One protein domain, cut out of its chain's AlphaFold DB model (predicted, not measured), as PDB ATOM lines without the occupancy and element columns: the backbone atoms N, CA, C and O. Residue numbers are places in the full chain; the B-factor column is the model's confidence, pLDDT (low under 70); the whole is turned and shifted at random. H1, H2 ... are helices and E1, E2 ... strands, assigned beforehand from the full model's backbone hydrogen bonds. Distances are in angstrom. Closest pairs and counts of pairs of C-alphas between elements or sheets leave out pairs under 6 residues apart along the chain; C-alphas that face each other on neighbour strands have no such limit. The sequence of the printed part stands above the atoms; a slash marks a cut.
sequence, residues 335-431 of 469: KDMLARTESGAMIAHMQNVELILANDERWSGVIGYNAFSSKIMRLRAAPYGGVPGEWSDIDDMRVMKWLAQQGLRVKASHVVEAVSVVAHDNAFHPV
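What this domain is: This is residues 335 to 431 of the 469 residues of the protein "Toprim domain-containing protein" of Pseudomonas sp. RtIB026 (UniProt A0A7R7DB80). Helix H3 lies in the middle of a small, mostly helical body: H1 packs on it at a slant, H2 crosses it nearly at a right angle, and the small two-stranded hairpin E1 and E2 sits by its last turns. The loop round Ser 343, before H1, and the tail that ends at Val 431, after H3, make the two ends of the longest axis. The printed part has 97 residues, with three named helices and two named strands in the order H1, E1, E2, H2, H3; the sheet, in the order E1, E2, is antiparallel. The class is mostly helix, with 45 residues, under half, in named elements. The whole is compact, with a radius of gyration of the C-alphas of 13.3 A, and spans 49 by 23 by 21 A.

Where its parts are: Residues 335 to 349 hold no named element. H1 is residues 350 to 359, beginning at C-alpha 350, (-9.150, 53.162, 9.747), and is 14.2 A long from first to last C-alpha. E1, residues 367 to 370, is 9.9 A long, and E2, residues 375 to 378, is 9.8 A long. H2, residues 393 to 405, begins at C-alpha 393, (-8.662, 37.616, 14.299), and is 19.0 A long. H3, residues 412 to 425, is the longest helix at 14 residues and 20.2 A, ending at C-alpha 425, (3.206, 47.896, 2.483).

How they stand to each other: H3 touches H1, the same way at a steep tilt of 42 degrees; their closest C-alphas, of Met 350 and His 414, are 4.2 A apart. H3 also touches H2, about perpendicular at 77 degrees, with residues 412 to 416 of H3 and 396 to 400 of H2 alone; the closest C-alphas, of Asp 396 and Val 415, are 6.0 A apart. H1 and H2 are close but not clearly touching, their closest C-alphas, of Val 353 and Leu 403, being 7.9 A apart. The closest C-alphas of E1 and H3, of Gly 368 and Ala 423, are 4.0 A apart. E1 and E2 form a hairpin, antiparallel at 144 degrees, with N 368 and O 377 at 3.0 A and N 377 and O 368 at 2.8 A, within hydrogen-bond range. Residues 377 to 378 of E2 also pair, antiparallel, with residues 389 to 390. H1 and E2 are apart, and so are E1 and H2. In H1, H2 and H3 every O i to N i+4 pair is within hydrogen-bond range.

The domain as a whole: The two C-alphas farthest apart, of Ser 343 and Val 431, are 49.1 A from each other. The printed part has no cut. The link from E2 to H2, 14 residues, is long, and the link from E1 to E2 is tight. The mean pLDDT of the printed part is 88.9, and no printed residue is under 70.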
ATOM      1  N   LYS A 335       2.156  61.925  14.487       79.69
ATOM      2  CA  LYS A 335       1.084  62.191  15.457       79.69
ATOM      3  C   LYS A 335       0.261  63.444  15.138       79.69
ATOM      4  O   LYS A 335      -0.909  63.489  15.519       79.69
ATOM      5  N   ASP A 336       0.828  64.418  14.427       77.94
ATOM      6  CA  ASP A 336       0.099  65.620  13.994       77.94
ATOM      7  C   ASP A 336      -0.817  65.341  12.795       77.94
ATOM      8  O   ASP A 336      -1.766  66.080  12.553       77.94
ATOM      9  N   MET A 337      -0.564  64.249  12.065       72.12
ATOM     10  CA  MET A 337      -1.409  63.796  10.957       72.12
ATOM     11  C   MET A 337      -2.631  62.988  11.434       72.12
ATOM     12  O   MET A 337      -3.460  62.593  10.616       72.12
ATOM     13  N   LEU A 338      -2.769  62.732  12.744       82.38
ATOM     14  CA  LEU A 338      -3.943  62.058  13.299       82.38
ATOM     15  C   LEU A 338      -5.176  62.954  13.175       82.38
ATOM     16  O   LEU A 338      -5.223  64.049  13.739       82.38
ATOM     17  N   ALA A 339      -6.212  62.451  12.509       79.56
ATOM     18  CA  ALA A 339      -7.488  63.137  12.388       79.56
ATOM     19  C   ALA A 339      -8.155  63.267  13.768       79.56
ATOM     20  O   ALA A 339      -8.290  62.278  14.502       79.56
ATOM     21  N   ARG A 340      -8.587  64.482  14.122       86.31
ATOM     22  CA  ARG A 340      -9.185  64.817  15.423       86.31
ATOM     23  C   ARG A 340     -10.539  65.498  15.260       86.31
ATOM     24  O   ARG A 340     -10.778  66.191  14.278       86.31
ATOM     25  N   THR A 341     -11.422  65.290  16.231       83.31
ATOM     26  CA  THR A 341     -12.668  66.044  16.387       83.31
ATOM     27  C   THR A 341     -12.372  67.488  16.795       83.31
ATOM     28  O   THR A 341     -11.268  67.802  17.240       83.31
ATOM     29  N   GLU A 342     -13.382  68.358  16.743       72.69
ATOM     30  CA  GLU A 342     -13.287  69.742  17.242       72.69
ATOM     31  C   GLU A 342     -12.886  69.817  18.728       72.69
ATOM     32  O   GLU A 342     -12.210  70.748  19.151       72.69
ATOM     33  N   SER A 343     -13.236  68.796  19.518       79.12
ATOM     34  CA  SER A 343     -12.830  68.647  20.922       79.12
ATOM     35  C   SER A 343     -11.406  68.099  21.121       79.12
ATOM     36  O   SER A 343     -10.983  67.892  22.257       79.12
ATOM     37  N   GLY A 344     -10.667  67.825  20.041       79.94
ATOM     38  CA  GLY A 344      -9.291  67.315  20.064       79.94
ATOM     39  C   GLY A 344      -9.151  65.793  20.218       79.94
ATOM     40  O   GLY A 344      -8.025  65.277  20.196       79.94
ATOM     41  N   ALA A 345     -10.259  65.054  20.341       84.81
ATOM     42  CA  ALA A 345     -10.246  63.595  20.438       84.81
ATOM     43  C   ALA A 345      -9.920  62.954  19.082       84.81
ATOM     44  O   ALA A 345     -10.337  63.450  18.041       84.81
ATOM     45  N   MET A 346      -9.186  61.838  19.069       89.81
ATOM     46  CA  MET A 346      -8.884  61.138  17.815       89.81
ATOM     47  C   MET A 346     -10.156  60.557  17.193       89.81
ATOM     48  O   MET A 346     -10.958  59.917  17.876       89.81
ATOM     49  N   ILE A 347     -10.317  60.744  15.883       89.88
ATOM     50  CA  ILE A 347     -11.446  60.190  15.133       89.88
ATOM     51  C   ILE A 347     -11.282  58.672  15.013       89.88
ATOM     52  O   ILE A 347     -10.215  58.166  14.658       89.88
ATOM     53  N   ALA A 348     -12.363  57.944  15.288       92.75
ATOM     54  CA  ALA A 348     -12.438  56.493  15.167       92.75
ATOM     55  C   ALA A 348     -12.556  56.059  13.695       92.75
ATOM     56  O   ALA A 348     -13.636  55.690  13.242       92.75
ATOM     57  N   HIS A 349     -11.446  56.099  12.961       92.50
ATOM     58  CA  HIS A 349     -11.374  55.768  11.536       92.50
ATOM     59  C   HIS A 349     -10.146  54.899  11.228       92.50
ATOM     60  O   HIS A 349      -9.117  55.041  11.894       92.50
ATOM     61  N   MET A 350     -10.241  54.035  10.211       90.81
ATOM     62  CA  MET A 350      -9.150  53.162   9.747       90.81
ATOM     63  C   MET A 350      -7.852  53.941   9.492       90.81
ATOM     64  O   MET A 350      -6.790  53.508   9.920       90.81
ATOM     65  N   GLN A 351      -7.936  55.126   8.881       86.56
ATOM     66  CA  GLN A 351      -6.765  55.957   8.565       86.56
ATOM     67  C   GLN A 351      -5.907  56.292   9.797       86.56
ATOM     68  O   GLN A 351      -4.683  56.234   9.733       86.56
ATOM     69  N   ASN A 352      -6.528  56.598  10.942       91.56
ATOM     70  CA  ASN A 352      -5.785  56.847  12.181       91.56
ATOM     71  C   ASN A 352      -5.132  55.566  12.711       91.56
ATOM     72  O   ASN A 352      -4.046  55.624  13.282       91.56
ATOM     73  N   VAL A 353      -5.782  54.414  12.525       95.31
ATOM     74  CA  VAL A 353      -5.224  53.112  12.901       95.31
ATOM     75  C   VAL A 353      -4.006  52.786  12.042       95.31
ATOM     76  O   VAL A 353      -2.953  52.497  12.599       95.31
ATOM     77  N   GLU A 354      -4.121  52.891  10.717       92.88
ATOM     78  CA  GLU A 354      -3.015  52.691   9.769       92.88
ATOM     79  C   GLU A 354      -1.832  53.588  10.127       92.88
ATOM     80  O   GLU A 354      -0.712  53.109  10.285       92.88
ATOM     81  N   LEU A 355      -2.089  54.881  10.336       87.00
ATOM     82  CA  LEU A 355      -1.054  55.855  10.651       87.00
ATOM     83  C   LEU A 355      -0.296  55.496  11.938       87.00
ATOM     84  O   LEU A 355       0.928  55.610  11.973       87.00
ATOM     85  N   ILE A 356      -0.998  55.011  12.968       91.88
ATOM     86  CA  ILE A 356      -0.373  54.524  14.205       91.88
ATOM     87  C   ILE A 356       0.439  53.252  13.940       91.88
ATOM     88  O   ILE A 356       1.601  53.183  14.328       91.88
ATOM     89  N   LEU A 357      -0.150  52.249  13.285       93.31
ATOM     90  CA  LEU A 357       0.502  50.956  13.052       93.31
ATOM     91  C   LEU A 357       1.730  51.066  12.134       93.31
ATOM     92  O   LEU A 357       2.687  50.319  12.315       93.31
ATOM     93  N   ALA A 358       1.723  51.998  11.181       87.50
ATOM     94  CA  ALA A 358       2.817  52.200  10.237       87.50
ATOM     95  C   ALA A 358       3.987  53.017  10.813       87.50
ATOM     96  O   ALA A 358       5.113  52.859  10.350       87.50
ATOM     97  N   ASN A 359       3.743  53.896  11.795       86.81
ATOM     98  CA  ASN A 359       4.738  54.897  12.206       86.81
ATOM     99  C   ASN A 359       5.109  54.874  13.697       86.81
ATOM    100  O   ASN A 359       6.131  55.447  14.080       86.81
ATOM    101  N   ASP A 360       4.307  54.259  14.566       84.56
ATOM    102  CA  ASP A 360       4.683  54.103  15.970       84.56
ATOM    103  C   ASP A 360       5.852  53.114  16.078       84.56
ATOM    104  O   ASP A 360       5.761  51.969  15.635       84.56
ATOM    105  N   GLU A 361       6.960  53.539  16.688       82.00
ATOM    106  CA  GLU A 361       8.186  52.736  16.810       82.00
ATOM    107  C   GLU A 361       7.929  51.356  17.432       82.00
ATOM    108  O   GLU A 361       8.565  50.364  17.068       82.00
ATOM    109  N   ARG A 362       6.936  51.258  18.325       82.44
ATOM    110  CA  ARG A 362       6.558  49.997  18.973       82.44
ATOM    111  C   ARG A 362       6.006  48.985  17.966       82.44
ATOM    112  O   ARG A 362       6.160  47.785  18.195       82.44
ATOM    113  N   TRP A 363       5.438  49.451  16.855       89.38
ATOM    114  CA  TRP A 363       4.882  48.653  15.757       89.38
ATOM    115  C   TRP A 363       5.842  48.428  14.582       89.38
ATOM    116  O   TRP A 363       5.587  47.550  13.757       89.38
ATOM    117  N   SER A 364       6.976  49.133  14.535       84.38
ATOM    118  CA  SER A 364       7.978  48.986  13.468       84.38
ATOM    119  C   SER A 364       8.396  47.524  13.276       84.38
ATOM    120  O   SER A 364       8.834  46.879  14.230       84.38
ATOM    121  N   GLY A 365       8.223  46.978  12.068       82.44
ATOM    122  CA  GLY A 365       8.571  45.592  11.737       82.44
ATOM    123  C   GLY A 365       7.725  44.517  12.433       82.44
ATOM    124  O   GLY A 365       8.167  43.376  12.530       82.44
ATOM    125  N   VAL A 366       6.546  44.854  12.970       88.81
ATOM    126  CA  VAL A 366       5.632  43.881  13.599       88.81
ATOM    127  C   VAL A 366       4.726  43.211  12.574       88.81
ATOM    128  O   VAL A 366       4.505  42.009  12.684       88.81
ATOM    129  N   ILE A 367       4.206  43.957  11.602       95.31
ATOM    130  CA  ILE A 367       3.197  43.497  10.641       95.31
ATOM    131  C   ILE A 367       3.855  43.369   9.267       95.31
ATOM    132  O   ILE A 367       4.550  44.288   8.843       95.31
ATOM    133  N   GLY A 368       3.632  42.262   8.560       93.88
ATOM    134  CA  GLY A 368       4.080  42.123   7.175       93.88
ATOM    135  C   GLY A 368       3.335  41.040   6.411       93.88
ATOM    136  O   GLY A 368       2.832  40.083   6.996       93.88
ATOM    137  N   TYR A 369       3.260  41.186   5.093       95.94
ATOM    138  CA  TYR A 369       2.614  40.227   4.206       95.94
ATOM    139  C   TYR A 369       3.640  39.260   3.614       95.94
ATOM    140  O   TYR A 369       4.575  39.662   2.924       95.94
ATOM    141  N   ASN A 370       3.469  37.966   3.870       95.00
ATOM    142  CA  ASN A 370       4.299  36.930   3.269       95.00
ATOM    143  C   ASN A 370       3.744  36.570   1.889       95.00
ATOM    144  O   ASN A 370       2.765  35.829   1.785       95.00
ATOM    145  N   ALA A 371       4.406  37.048   0.835       91.50
ATOM    146  CA  ALA A 371       3.992  36.825  -0.548       91.50
ATOM    147  C   ALA A 371       4.066  35.348  -0.981       91.50
ATOM    148  O   ALA A 371       3.351  34.946  -1.892       91.50
ATOM    149  N   PHE A 372       4.889  34.524  -0.320       91.06
ATOM    150  CA  PHE A 372       4.992  33.096  -0.632       91.06
ATOM    151  C   PHE A 372       3.805  32.301  -0.080       91.06
ATOM    152  O   PHE A 372       3.256  31.448  -0.770       91.06
ATOM    153  N   SER A 373       3.383  32.585   1.156       93.94
ATOM    154  CA  SER A 373       2.243  31.897   1.777       93.94
ATOM    155  C   SER A 373       0.908  32.619   1.591       93.94
ATOM    156  O   SER A 373      -0.116  32.076   1.987       93.94
ATOM    157  N   SER A 374       0.915  33.835   1.034       94.31
ATOM    158  CA  SER A 374      -0.243  34.738   0.940       94.31
ATOM    159  C   SER A 374      -0.933  34.986   2.287       94.31
ATOM    160  O   SER A 374      -2.155  34.943   2.400       94.31
ATOM    161  N   LYS A 375      -0.132  35.196   3.339       95.50
ATOM    162  CA  LYS A 375      -0.621  35.378   4.716       95.50
ATOM    163  C   LYS A 375      -0.061  36.645   5.335       95.50
ATOM    164  O   LYS A 375       1.109  36.973   5.131       95.50
ATOM    165  N   ILE A 376      -0.880  37.310   6.145       97.06
ATOM    166  CA  ILE A 376      -0.409  38.364   7.041       97.06
ATOM    167  C   ILE A 376       0.306  37.697   8.215       97.06
ATOM    168  O   ILE A 376      -0.174  36.724   8.798       97.06
ATOM    169  N   MET A 377       1.479  38.215   8.543       96.25
ATOM    170  CA  MET A 377       2.370  37.679   9.557       96.25
ATOM    171  C   MET A 377       2.647  38.737  10.617       96.25
ATOM    172  O   MET A 377       2.940  39.896  10.314       96.25
ATOM    173  N   ARG A 378       2.652  38.299  11.875       92.94
ATOM    174  CA  ARG A 378       3.360  38.971  12.957       92.94
ATOM    175  C   ARG A 378       4.838  38.582  12.876       92.94
ATOM    176  O   ARG A 378       5.202  37.455  13.203       92.94
ATOM    177  N   LEU A 379       5.693  39.503  12.446       88.62
ATOM    178  CA  LEU A 379       7.125  39.262  12.223       88.62
ATOM    179  C   LEU A 379       7.959  39.349  13.507       88.62
ATOM    180  O   LEU A 379       8.985  38.681  13.627       88.62
ATOM    181  N   ARG A 380       7.499  40.123  14.497       88.25
ATOM    182  CA  ARG A 380       8.080  40.187  15.847       88.25
ATOM    183  C   ARG A 380       7.010  40.391  16.916       88.25
ATOM    184  O   ARG A 380       5.850  40.626  16.595       88.25
ATOM    185  N   ALA A 381       7.399  40.328  18.189       74.56
ATOM    186  CA  ALA A 381       6.490  40.601  19.301       74.56
ATOM    187  C   ALA A 381       5.806  41.972  19.143       74.56
ATOM    188  O   ALA A 381       6.478  42.997  18.992       74.56
ATOM    189  N   ALA A 382       4.472  41.968  19.168       82.00
ATOM    190  CA  ALA A 382       3.658  43.172  19.076       82.00
ATOM    191  C   ALA A 382       3.605  43.903  20.432       82.00
ATOM    192  O   ALA A 382       3.867  43.289  21.470       82.00
ATOM    193  N   PRO A 383       3.188  45.181  20.474       77.88
ATOM    194  CA  PRO A 383       3.076  45.939  21.727       77.88
ATOM    195  C   PRO A 383       2.093  45.345  22.745       77.88
ATOM    196  O   PRO A 383       2.212  45.596  23.940       77.88
ATOM    197  N   TYR A 384       1.128  44.548  22.282       80.62
ATOM    198  CA  TYR A 384       0.195  43.807  23.134       80.62
ATOM    199  C   TYR A 384       0.742  42.436  23.599       80.62
ATOM    200  O   TYR A 384       0.037  41.708  24.298       80.62
ATOM    201  N   GLY A 385       1.964  42.064  23.202       74.62
ATOM    202  CA  GLY A 385       2.586  40.757  23.442       74.62
ATOM    203  C   GLY A 385       2.394  39.747  22.298       74.62
ATOM    204  O   GLY A 385       1.810  40.050  21.262       74.62
ATOM    205  N   GLY A 386       2.895  38.523  22.485       75.25
ATOM    206  CA  GLY A 386       2.818  37.432  21.500       75.25
ATOM    207  C   GLY A 386       4.147  37.127  20.799       75.25
ATOM    208  O   GLY A 386       5.092  37.910  20.854       75.25
ATOM    209  N   VAL A 387       4.218  35.962  20.152       77.38
ATOM    210  CA  VAL A 387       5.407  35.459  19.433       77.38
ATOM    211  C   VAL A 387       5.239  35.597  17.917       77.38
ATOM    212  O   VAL A 387       4.096  35.607  17.458       77.38
ATOM    213  N   PRO A 388       6.314  35.699  17.117       87.81
ATOM    214  CA  PRO A 388       6.196  35.713  15.659       87.81
ATOM    215  C   PRO A 388       5.342  34.550  15.135       87.81
ATOM    216  O   PRO A 388       5.430  33.436  15.653       87.81
ATOM    217  N   GLY A 389       4.500  34.803  14.139       91.88
ATOM    218  CA  GLY A 389       3.554  33.813  13.627       91.88
ATOM    219  C   GLY A 389       2.518  34.412  12.685       91.88
ATOM    220  O   GLY A 389       2.598  35.585  12.330       91.88
ATOM    221  N   GLU A 390       1.557  33.598  12.263       96.56
ATOM    222  CA  GLU A 390       0.423  34.053  11.456       96.56
ATOM    223  C   GLU A 390      -0.425  35.066  12.234       96.56
ATOM    224  O   GLU A 390      -0.650  34.904  13.435       96.56
ATOM    225  N   TRP A 391      -0.851  36.124  11.548       96.81
ATOM    226  CA  TRP A 391      -1.788  37.097  12.092       96.81
ATOM    227  C   TRP A 391      -3.208  36.545  12.014       96.81
ATOM    228  O   TRP A 391      -3.612  36.008  10.985       96.81
ATOM    229  N   SER A 392      -3.964  36.677  13.096       94.25
ATOM    230  CA  SER A 392      -5.292  36.080  13.249       94.25
ATOM    231  C   SER A 392      -6.296  37.069  13.839       94.25
ATOM    232  O   SER A 392      -5.904  38.086  14.407       94.25
ATOM    233  N   ASP A 393      -7.587  36.742  13.802       93.12
ATOM    234  CA  ASP A 393      -8.662  37.616  14.299       93.12
ATOM    235  C   ASP A 393      -8.463  38.058  15.764       93.12
ATOM    236  O   ASP A 393      -8.845  39.159  16.167       93.12
ATOM    237  N   ILE A 394      -7.834  37.214  16.596       92.88
ATOM    238  CA  ILE A 394      -7.527  37.570  17.990       92.88
ATOM    239  C   ILE A 394      -6.485  38.693  18.081       92.88
ATOM    240  O   ILE A 394      -6.501  39.467  19.041       92.88
ATOM    241  N   ASP A 395      -5.595  38.818  17.098       94.44
ATOM    242  CA  ASP A 395      -4.617  39.900  17.021       94.44
ATOM    243  C   ASP A 395      -5.308  41.231  16.699       94.44
ATOM    244  O   ASP A 395      -4.994  42.233  17.343       94.44
ATOM    245  N   ASP A 396      -6.339  41.236  15.848       96.19
ATOM    246  CA  ASP A 396      -7.154  42.431  15.584       96.19
ATOM    247  C   ASP A 396      -7.884  42.907  16.847       96.19
ATOM    248  O   ASP A 396      -7.892  44.099  17.177       96.19
ATOM    249  N   MET A 397      -8.431  41.970  17.631       94.12
ATOM    250  CA  MET A 397      -9.046  42.288  18.926       94.12
ATOM    251  C   MET A 397      -8.029  42.887  19.908       94.12
ATOM    252  O   MET A 397      -8.346  43.804  20.675       94.12
ATOM    253  N   ARG A 398      -6.787  42.392  19.889       91.38
ATOM    254  CA  ARG A 398      -5.701  42.894  20.742       91.38
ATOM    255  C   ARG A 398      -5.212  44.271  20.301       91.38
ATOM    256  O   ARG A 398      -4.950  45.102  21.171       91.38
ATOM    257  N   VAL A 399      -5.162  44.547  18.998       94.38
ATOM    258  CA  VAL A 399      -4.868  45.885  18.461       94.38
ATOM    259  C   VAL A 399      -5.944  46.870  18.892       94.38
ATOM    260  O   VAL A 399      -5.611  47.920  19.433       94.38
ATOM    261  N   MET A 400      -7.229  46.522  18.753       96.81
ATOM    262  CA  MET A 400      -8.326  47.374  19.227       96.81
ATOM    263  C   MET A 400      -8.197  47.708  20.714       96.81
ATOM    264  O   MET A 400      -8.314  48.871  21.104       96.81
ATOM    265  N   LYS A 401      -7.923  46.698  21.551       89.62
ATOM    266  CA  LYS A 401      -7.707  46.897  22.989       89.62
ATOM    267  C   LYS A 401      -6.521  47.830  23.251       89.62
ATOM    268  O   LYS A 401      -6.624  48.717  24.095       89.62
ATOM    269  N   TRP A 402      -5.414  47.637  22.540       91.75
ATOM    270  CA  TRP A 402      -4.218  48.462  22.678       91.75
ATOM    271  C   TRP A 402      -4.475  49.918  22.254       91.75
ATOM    272  O   TRP A 402      -4.140  50.837  22.997       91.75
ATOM    273  N   LEU A 403      -5.158  50.147  21.129       93.69
ATOM    274  CA  LEU A 403      -5.540  51.485  20.657       93.69
ATOM    275  C   LEU A 403      -6.468  52.200  21.642       93.69
ATOM    276  O   LEU A 403      -6.287  53.389  21.907       93.69
ATOM    277  N   ALA A 404      -7.405  51.471  22.257       90.69
ATOM    278  CA  ALA A 404      -8.287  52.032  23.275       90.69
ATOM    279  C   ALA A 404      -7.502  52.549  24.496       90.69
ATOM    280  O   ALA A 404      -7.864  53.585  25.053       90.69
ATOM    281  N   GLN A 405      -6.400  51.884  24.870       84.12
ATOM    282  CA  GLN A 405      -5.479  52.360  25.915       84.12
ATOM    283  C   GLN A 405      -4.689  53.603  25.484       84.12
ATOM    284  O   GLN A 405      -4.275  54.380  26.337       84.12
ATOM    285  N   GLN A 406      -4.497  53.810  24.176       85.12
ATOM    286  CA  GLN A 406      -3.896  55.027  23.617       85.12
ATOM    287  C   GLN A 406      -4.926  56.155  23.389       85.12
ATOM    288  O   GLN A 406      -4.578  57.204  22.855       85.12
ATOM    289  N   GLY A 407      -6.193  55.965  23.780       90.00
ATOM    290  CA  GLY A 407      -7.256  56.964  23.623       90.00
ATOM    291  C   GLY A 407      -8.007  56.914  22.287       90.00
ATOM    292  O   GLY A 407      -8.787  57.822  22.010       90.00
ATOM    293  N   LEU A 408      -7.815  55.871  21.470       94.62
ATOM    294  CA  LEU A 408      -8.517  55.669  20.197       94.62
ATOM    295  C   LEU A 408      -9.440  54.441  20.270       94.62
ATOM    296  O   LEU A 408      -8.984  53.300  20.253       94.62
ATOM    297  N   ARG A 409     -10.758  54.661  20.332       95.31
ATOM    298  CA  ARG A 409     -11.762  53.581  20.370       95.31
ATOM    299  C   ARG A 409     -12.309  53.316  18.968       95.31
ATOM    300  O   ARG A 409     -13.052  54.137  18.444       95.31
ATOM    301  N   VAL A 410     -11.959  52.178  18.376       94.69
ATOM    302  CA  VAL A 410     -12.319  51.802  16.993       94.69
ATOM    303  C   VAL A 410     -13.127  50.505  16.931       94.69
ATOM    304  O   VAL A 410     -13.201  49.767  17.911       94.69
ATOM    305  N   LYS A 411     -13.754  50.245  15.775       93.88
ATOM    306  CA  LYS A 411     -14.420  48.976  15.450       93.88
ATOM    307  C   LYS A 411     -13.418  47.977  14.863       93.88
ATOM    308  O   LYS A 411     -12.386  48.385  14.336       93.88
ATOM    309  N   ALA A 412     -13.777  46.691  14.879       91.69
ATOM    310  CA  ALA A 412     -12.947  45.613  14.334       91.69
ATOM    311  C   ALA A 412     -12.609  45.824  12.854       91.69
ATOM    312  O   ALA A 412     -11.455  45.671  12.470       91.69
ATOM    313  N   SER A 413     -13.584  46.264  12.051       93.88
ATOM    314  CA  SER A 413     -13.386  46.545  10.623       93.88
ATOM    315  C   SER A 413     -12.261  47.550  10.369       93.88
ATOM    316  O   SER A 413     -11.409  47.298   9.527       93.88
ATOM    317  N   HIS A 414     -12.171  48.621  11.168       96.12
ATOM    318  CA  HIS A 414     -11.112  49.626  11.024       96.12
ATOM    319  C   HIS A 414      -9.712  49.040  11.236       96.12
ATOM    320  O   HIS A 414      -8.750  49.524  10.647       96.12
ATOM    321  N   VAL A 415      -9.587  48.039  12.114       97.19
ATOM    322  CA  VAL A 415      -8.311  47.368  12.376       97.19
ATOM    323  C   VAL A 415      -7.982  46.390  11.262       97.19
ATOM    324  O   VAL A 415      -6.874  46.449  10.749       97.19
ATOM    325  N   VAL A 416      -8.936  45.549  10.856       96.12
ATOM    326  CA  VAL A 416      -8.742  44.564   9.777       96.12
ATOM    327  C   VAL A 416      -8.283  45.255   8.491       96.12
ATOM    328  O   VAL A 416      -7.299  44.847   7.875       96.12
ATOM    329  N   GLU A 417      -8.958  46.340   8.113       93.38
ATOM    330  CA  GLU A 417      -8.619  47.114   6.920       93.38
ATOM    331  C   GLU A 417      -7.220  47.746   7.048       93.38
ATOM    332  O   GLU A 417      -6.389  47.586   6.153       93.38
ATOM    333  N   ALA A 418      -6.916  48.398   8.176       93.75
ATOM    334  CA  ALA A 418      -5.619  49.041   8.404       93.75
ATOM    335  C   ALA A 418      -4.454  48.040   8.455       93.75
ATOM    336  O   ALA A 418      -3.400  48.288   7.874       93.75
ATOM    337  N   VAL A 419      -4.635  46.900   9.127       96.88
ATOM    338  CA  VAL A 419      -3.637  45.826   9.197       96.88
ATOM    339  C   VAL A 419      -3.368  45.264   7.809       96.88
ATOM    340  O   VAL A 419      -2.208  45.035   7.476       96.88
ATOM    341  N   SER A 420      -4.406  45.080   6.987       92.50
ATOM    342  CA  SER A 420      -4.238  44.625   5.608       92.50
ATOM    343  C   SER A 420      -3.339  45.576   4.815       92.50
ATOM    344  O   SER A 420      -2.370  45.123   4.207       92.50
ATOM    345  N   VAL A 421      -3.586  46.888   4.888       84.44
ATOM    346  CA  VAL A 421      -2.755  47.898   4.207       84.44
ATOM    347  C   VAL A 421      -1.311  47.857   4.712       84.44
ATOM    348  O   VAL A 421      -0.393  47.645   3.924       84.44
ATOM    349  N   VAL A 422      -1.104  47.946   6.030       90.81
ATOM    350  CA  VAL A 422       0.244  47.957   6.626       90.81
ATOM    351  C   VAL A 422       1.003  46.654   6.354       90.81
ATOM    352  O   VAL A 422       2.222  46.669   6.192       90.81
ATOM    353  N   ALA A 423       0.314  45.514   6.287       93.25
ATOM    354  CA  ALA A 423       0.937  44.243   5.943       93.25
ATOM    355  C   ALA A 423       1.454  44.238   4.503       93.25
ATOM    356  O   ALA A 423       2.588  43.818   4.275       93.25
ATOM    357  N   HIS A 424       0.646  44.702   3.547       88.12
ATOM    358  CA  HIS A 424       1.025  44.733   2.134       88.12
ATOM    359  C   HIS A 424       2.121  45.770   1.852       88.12
ATOM    360  O   HIS A 424       3.028  45.476   1.076       88.12
ATOM    361  N   ASP A 425       2.112  46.913   2.543       81.19
ATOM    362  CA  ASP A 425       3.206  47.896   2.483       81.19
ATOM    363  C   ASP A 425       4.539  47.311   2.992       81.19
ATOM    364  O   ASP A 425       5.614  47.689   2.533       81.19
ATOM    365  N   ASN A 426       4.466  46.337   3.905       86.88
ATOM    366  CA  ASN A 426       5.604  45.593   4.449       86.88
ATOM    367  C   ASN A 426       5.720  44.178   3.848       86.88
ATOM    368  O   ASN A 426       6.136  43.233   4.532       86.88
ATOM    369  N   ALA A 427       5.309  43.994   2.589       90.06
ATOM    370  CA  ALA A 427       5.365  42.694   1.937       90.06
ATOM    371  C   ALA A 427       6.808  42.189   1.785       90.06
ATOM    372  O   ALA A 427       7.730  42.920   1.428       90.06
ATOM    373  N   PHE A 428       6.997  40.893   2.013       86.75
ATOM    374  CA  PHE A 428       8.277  40.220   1.848       86.75
ATOM    375  C   PHE A 428       8.079  38.840   1.221       86.75
ATOM    376  O   PHE A 428       7.031  38.205   1.359       86.75
ATOM    377  N   HIS A 429       9.115  38.347   0.543       91.81
ATOM    378  CA  HIS A 429       9.120  37.011  -0.037       91.81
ATOM    379  C   HIS A 429      10.252  36.182   0.586       91.81
ATOM    380  O   HIS A 429      11.400  36.322   0.165       91.81
ATOM    381  N   PRO A 430       9.970  35.273   1.540       83.38
ATOM    382  CA  PRO A 430      11.008  34.602   2.332       83.38
ATOM    383  C   PRO A 430      12.009  33.814   1.480       83.38
ATOM    384  O   PRO A 430      13.202  33.847   1.765       83.38
ATOM    385  N   VAL A 431      11.553  33.163   0.400       82.00
ATOM    386  CA  VAL A 431      12.445  32.435  -0.523       82.00
ATOM    387  C   VAL A 431      13.383  33.390  -1.264       82.00
ATOM    388  O   VAL A 431      14.588  33.190  -1.217       82.00
TER     389      VAL A 431